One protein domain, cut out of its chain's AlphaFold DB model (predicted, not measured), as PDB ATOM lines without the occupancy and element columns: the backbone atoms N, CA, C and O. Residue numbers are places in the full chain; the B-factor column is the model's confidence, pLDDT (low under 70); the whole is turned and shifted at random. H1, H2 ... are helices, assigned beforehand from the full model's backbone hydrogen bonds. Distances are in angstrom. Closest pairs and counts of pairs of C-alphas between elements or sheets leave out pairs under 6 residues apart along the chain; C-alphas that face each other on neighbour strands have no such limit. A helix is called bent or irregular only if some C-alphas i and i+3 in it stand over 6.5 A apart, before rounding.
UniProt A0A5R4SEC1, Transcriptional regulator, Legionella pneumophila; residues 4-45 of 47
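AT A GLANCE: This is residues 4 to 45 of the 47 residues of the protein "Transcriptional regulator" of Legionella pneumophila (UniProt A0A5R4SEC1). Two separate helices, H1 and H2, form the legs of an open arch, with a long link without any named element spanning the gap between them. Just after H1 the link turns back at that helix's end, then stretches away to H2, and the space between the legs is empty. The printed part has 42 residues with two named helices, H1 then H2, and no named strand; its class is all helix. It is extended, with a radius of gyration of the C-alphas of 16.5 A, and flat, spanning 45 by 23 by 11 A.

IN THESE COORDINATES: H1 covers residues 4 to 20, from C-alpha 4 at (1.651, -28.488, -17.750) to C-alpha 20 at (23.940, -38.063, -12.567), a length of 24.8 A. Residues 21 to 33 follow with no named element. H2 covers residues 34 to 44, begins with C-alpha 34 at (24.488, -62.254, -6.700), and is 15.2 A long. Gly 45 comes after it.

HOW THE PARTS SIT: H1 and H2 are apart, with no C-alpha of the one within 8 A of the other. Residues 4 to 14, which belong to H1, stand free. Residues 28 to 45 also stand free, of which 34 to 44 belong to H2. In H1 and H2 every backbone O i to N i+4 pair is within hydrogen-bond range. Neither helix is bent.

THE WHOLE: The C-alphas of Lys 4 and Gly 45, the two farthest apart, are 46.2 A apart. The link from H1 to H2, 13 residues, is long. The printed part has no cut. The mean pLDDT of the printed part is 92.1, and no printed residue is under 70.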
ATOM      1  N   LYS A   4       1.399 -27.600 -18.895       94.88
ATOM      2  CA  LYS A   4       1.651 -28.488 -17.750       94.88
ATOM      3  C   LYS A   4       2.457 -29.714 -18.154       94.88
ATOM      4  O   LYS A   4       3.286 -30.196 -17.388       94.88
ATOM      5  N   LEU A   5       2.207 -30.236 -19.353       95.00
ATOM      6  CA  LEU A   5       2.962 -31.372 -19.875       95.00
ATOM      7  C   LEU A   5       4.429 -30.992 -20.102       95.00
ATOM      8  O   LEU A   5       5.317 -31.764 -19.755       95.00
ATOM      9  N   PHE A   6       4.677 -29.796 -20.642       95.94
ATOM     10  CA  PHE A   6       6.033 -29.306 -20.871       95.94
ATOM     11  C   PHE A   6       6.788 -29.043 -19.563       95.94
ATOM     12  O   PHE A   6       7.932 -29.463 -19.432       95.94
ATOM     13  N   GLU A   7       6.140 -28.414 -18.579       97.44
ATOM     14  CA  GLU A   7       6.730 -28.172 -17.254       97.44
ATOM     15  C   GLU A   7       7.152 -29.481 -16.576       97.44
ATOM     16  O   GLU A   7       8.287 -29.598 -16.121       97.44
ATOM     17  N   ARG A   8       6.287 -30.502 -16.600       95.81
ATOM     18  CA  ARG A   8       6.599 -31.833 -16.052       95.81
ATOM     19  C   ARG A   8       7.775 -32.503 -16.759       95.81
ATOM     20  O   ARG A   8       8.580 -33.170 -16.115       95.81
ATOM     21  N   LEU A   9       7.861 -32.360 -18.082       95.69
ATOM     22  CA  LEU A   9       8.968 -32.919 -18.856       95.69
ATOM     23  C   LEU A   9      10.288 -32.222 -18.507       95.69
ATOM     24  O   LEU A   9      11.285 -32.895 -18.251       95.69
ATOM     25  N   TYR A  10      10.279 -30.891 -18.465       96.56
ATOM     26  CA  TYR A  10      11.448 -30.089 -18.114       96.56
ATOM     27  C   TYR A  10      11.950 -30.407 -16.700       96.56
ATOM     28  O   TYR A  10      13.150 -30.602 -16.486       96.56
ATOM     29  N   GLU A  11      11.028 -30.535 -15.746       95.62
ATOM     30  CA  GLU A  11      11.346 -30.944 -14.381       95.62
ATOM     31  C   GLU A  11      12.000 -32.332 -14.367       95.62
ATOM     32  O   GLU A  11      13.086 -32.486 -13.818       95.62
ATOM     33  N   SER A  12      11.415 -33.323 -15.046       94.19
ATOM     34  CA  SER A  12      11.986 -34.675 -15.116       94.19
ATOM     35  C   SER A  12      13.402 -34.703 -15.704       94.19
ATOM     36  O   SER A  12      14.227 -35.489 -15.243       94.19
ATOM     37  N   MET A  13      13.694 -33.873 -16.712       95.06
ATOM     38  CA  MET A  13      15.037 -33.771 -17.297       95.06
ATOM     39  C   MET A  13      16.038 -33.135 -16.329       95.06
ATOM     40  O   MET A  13      17.172 -33.594 -16.233       95.06
ATOM     41  N   THR A  14      15.611 -32.112 -15.588       96.56
ATOM     42  CA  THR A  14      16.446 -31.451 -14.574       96.56
ATOM     43  C   THR A  14      16.825 -32.436 -13.469       96.56
ATOM     44  O   THR A  14      18.004 -32.618 -13.178       96.56
ATOM     45  N   GLN A  15      15.837 -33.167 -12.948       95.25
ATOM     46  CA  GLN A  15      16.043 -34.189 -11.920       95.25
ATOM     47  C   GLN A  15      16.987 -35.308 -12.385       95.25
ATOM     48  O   GLN A  15      17.715 -35.870 -11.573       95.25
ATOM     49  N   MET A  16      16.988 -35.641 -13.682       94.50
ATOM     50  CA  MET A  16      17.904 -36.639 -14.239       94.50
ATOM     51  C   MET A  16      19.366 -36.191 -14.150       94.50
ATOM     52  O   MET A  16      20.215 -36.999 -13.786       94.50
ATOM     53  N   ASN A  17      19.657 -34.921 -14.447       96.25
ATOM     54  CA  ASN A  17      21.014 -34.384 -14.337       96.25
ATOM     55  C   ASN A  17      21.471 -34.335 -12.874       96.25
ATOM     56  O   ASN A  17      22.548 -34.831 -12.572       96.25
ATOM     57  N   GLU A  18      20.609 -33.881 -11.957       96.88
ATOM     58  CA  GLU A  18      20.896 -33.892 -10.510       96.88
ATOM     59  C   GLU A  18      21.233 -35.306  -9.994       96.88
ATOM     60  O   GLU A  18      22.069 -35.466  -9.107       96.88
ATOM     61  N   ILE A  19      20.594 -36.348 -10.546       94.94
ATOM     62  CA  ILE A  19      20.898 -37.748 -10.210       94.94
ATOM     63  C   ILE A  19      22.273 -38.170 -10.744       94.94
ATOM     64  O   ILE A  19      23.006 -38.868 -10.047       94.94
ATOM     65  N   ILE A  20      22.628 -37.765 -11.967       93.81
ATOM     66  CA  ILE A  20      23.940 -38.063 -12.567       93.81
ATOM     67  C   ILE A  20      25.061 -37.370 -11.785       93.81
ATOM     68  O   ILE A  20      26.092 -37.991 -11.525       93.81
ATOM     69  N   ASP A  21      24.835 -36.125 -11.369       96.31
ATOM     70  CA  ASP A  21      25.798 -35.311 -10.622       96.31
ATOM     71  C   ASP A  21      25.886 -35.708  -9.134       96.31
ATOM     72  O   ASP A  21      26.775 -35.260  -8.409       96.31
ATOM     73  N   GLY A  22      24.992 -36.591  -8.669       93.00
ATOM     74  CA  GLY A  22      24.949 -37.080  -7.289       93.00
ATOM     75  C   GLY A  22      24.313 -36.105  -6.292       93.00
ATOM     76  O   GLY A  22      24.350 -36.350  -5.087       93.00
ATOM     77  N   GLU A  23      23.708 -35.021  -6.773       96.00
ATOM     78  CA  GLU A  23      22.991 -34.031  -5.961       96.00
ATOM     79  C   GLU A  23      21.616 -34.546  -5.501       96.00
ATOM     80  O   GLU A  23      21.097 -34.126  -4.463       96.00
ATOM     81  N   ARG A  24      21.030 -35.492  -6.250       92.44
ATOM     82  CA  ARG A  24      19.724 -36.106  -5.971       92.44
ATOM     83  C   ARG A  24      19.793 -37.637  -6.000       92.44
ATOM     84  O   ARG A  24      20.423 -38.234  -6.864       92.44
ATOM     85  N   VAL A  25      19.051 -38.288  -5.101       90.44
ATOM     86  CA  VAL A  25      18.867 -39.753  -5.101       90.44
ATOM     87  C   VAL A  25      17.793 -40.162  -6.125       90.44
ATOM     88  O   VAL A  25      16.753 -39.496  -6.211       90.44
ATOM     89  N   PRO A  26      17.985 -41.255  -6.891       89.94
ATOM     90  CA  PRO A  26      16.962 -41.774  -7.790       89.94
ATOM     91  C   PRO A  26      15.634 -42.039  -7.073       89.94
ATOM     92  O   PRO A  26      15.595 -42.571  -5.967       89.94
ATOM     93  N   SER A  27      14.510 -41.751  -7.736       87.25
ATOM     94  CA  SER A  27      13.181 -42.031  -7.165       87.25
ATOM     95  C   SER A  27      12.955 -43.525  -6.892       87.25
ATOM     96  O   SER A  27      12.157 -43.879  -6.024       87.25
ATOM     97  N   ARG A  28      13.619 -44.401  -7.655       85.31
ATOM     98  CA  ARG A  28      13.569 -45.855  -7.505       85.31
ATOM     99  C   ARG A  28      14.947 -46.429  -7.783       85.31
ATOM    100  O   ARG A  28      15.519 -46.164  -8.836       85.31
ATOM    101  N   GLU A  29      15.413 -47.275  -6.880       82.62
ATOM    102  CA  GLU A  29      16.630 -48.053  -7.060       82.62
ATOM    103  C   GLU A  29      16.262 -49.519  -7.282       82.62
ATOM    104  O   GLU A  29      15.361 -50.059  -6.636       82.62
ATOM    105  N   PHE A  30      16.939 -50.163  -8.231       82.62
ATOM    106  CA  PHE A  30      16.826 -51.598  -8.452       82.62
ATOM    107  C   PHE A  30      18.202 -52.222  -8.250       82.62
ATOM    108  O   PHE A  30      19.081 -52.106  -9.102       82.62
ATOM    109  N   VAL A  31      18.388 -52.850  -7.094       84.94
ATOM    110  CA  VAL A  31      19.648 -53.499  -6.735       84.94
ATOM    111  C   VAL A  31      19.613 -54.941  -7.225       84.94
ATOM    112  O   VAL A  31      18.742 -55.714  -6.832       84.94
ATOM    113  N   VAL A  32      20.566 -55.310  -8.083       84.62
ATOM    114  CA  VAL A  32      20.774 -56.697  -8.514       84.62
ATOM    115  C   VAL A  32      22.006 -57.237  -7.807       84.62
ATOM    116  O   VAL A  32      23.133 -56.878  -8.145       84.62
ATOM    117  N   ASP A  33      21.792 -58.106  -6.828       88.81
ATOM    118  CA  ASP A  33      22.868 -58.815  -6.136       88.81
ATOM    119  C   ASP A  33      23.095 -60.228  -6.713       88.81
ATOM    120  O   ASP A  33      22.362 -60.719  -7.576       88.81
ATOM    121  N   ALA A  34      24.138 -60.911  -6.234       89.12
ATOM    122  CA  ALA A  34      24.488 -62.254  -6.700       89.12
ATOM    123  C   ALA A  34      23.371 -63.293  -6.462       89.12
ATOM    124  O   ALA A  34      23.259 -64.258  -7.224       89.12
ATOM    125  N   VAL A  35      22.536 -63.104  -5.434       88.06
ATOM    126  CA  VAL A  35      21.404 -63.990  -5.129       88.06
ATOM    127  C   VAL A  35      20.304 -63.787  -6.171       88.06
ATOM    128  O   VAL A  35      19.843 -64.766  -6.761       88.06
ATOM    129  N   HIS A  36      19.979 -62.535  -6.497       87.56
ATOM    130  CA  HIS A  36      19.058 -62.174  -7.572       87.56
ATOM    131  C   HIS A  36      19.527 -62.714  -8.925       87.56
ATOM    132  O   HIS A  36      18.734 -63.310  -9.657       87.56
ATOM    133  N   VAL A  37      20.819 -62.593  -9.254       90.25
ATOM    134  CA  VAL A  37      21.374 -63.167 -10.493       90.25
ATOM    135  C   VAL A  37      21.200 -64.686 -10.515       90.25
ATOM    136  O   VAL A  37      20.771 -65.237 -11.530       90.25
ATOM    137  N   LYS A  38      21.483 -65.379  -9.405       91.00
ATOM    138  CA  LYS A  38      21.312 -66.836  -9.307       91.00
ATOM    139  C   LYS A  38      19.854 -67.254  -9.516       91.00
ATOM    140  O   LYS A  38      19.596 -68.220 -10.234       91.00
ATOM    141  N   GLU A  39      18.903 -66.529  -8.932       89.88
ATOM    142  CA  GLU A  39      17.474 -66.788  -9.123       89.88
ATOM    143  C   GLU A  39      17.017 -66.553 -10.561       89.88
ATOM    144  O   GLU A  39      16.297 -67.389 -11.111       89.88
ATOM    145  N   ILE A  40      17.444 -65.446 -11.179       89.81
ATOM    146  CA  ILE A  40      17.131 -65.141 -12.578       89.81
ATOM    147  C   ILE A  40      17.655 -66.265 -13.466       89.81
ATOM    148  O   ILE A  40      16.880 -66.830 -14.229       89.81
ATOM    149  N   ARG A  41      18.924 -66.658 -13.308       93.00
ATOM    150  CA  ARG A  41      19.531 -67.727 -14.113       93.00
ATOM    151  C   ARG A  41      18.808 -69.065 -13.966       93.00
ATOM    152  O   ARG A  41      18.609 -69.743 -14.969       93.00
ATOM    153  N   LYS A  42      18.359 -69.416 -12.753       92.38
ATOM    154  CA  LYS A  42      17.543 -70.618 -12.514       92.38
ATOM    155  C   LYS A  42      16.181 -70.532 -13.211       92.38
ATOM    156  O   LYS A  42      15.727 -71.517 -13.782       92.38
ATOM    157  N   LYS A  43      15.516 -69.371 -13.166       93.69
ATOM    158  CA  LYS A  43      14.206 -69.148 -13.810       93.69
ATOM    159  C   LYS A  43      14.296 -69.112 -15.336       93.69
ATOM    160  O   LYS A  43      13.336 -69.487 -15.998       93.69
ATOM    161  N   THR A  44      15.421 -68.661 -15.887       93.81
ATOM    162  CA  THR A  44      15.626 -68.507 -17.337       93.81
ATOM    163  C   THR A  44      16.387 -69.664 -17.985       93.81
ATOM    164  O   THR A  44      16.612 -69.626 -19.192       93.81
ATOM    165  N   GLY A  45      16.784 -70.689 -17.224       90.81
ATOM    166  CA  GLY A  45      17.515 -71.847 -17.752       90.81
ATOM    167  C   GLY A  45      18.947 -71.530 -18.202       90.81
ATOM    168  O   GLY A  45      19.506 -72.247 -19.024       90.81
TER     169      GLY A  45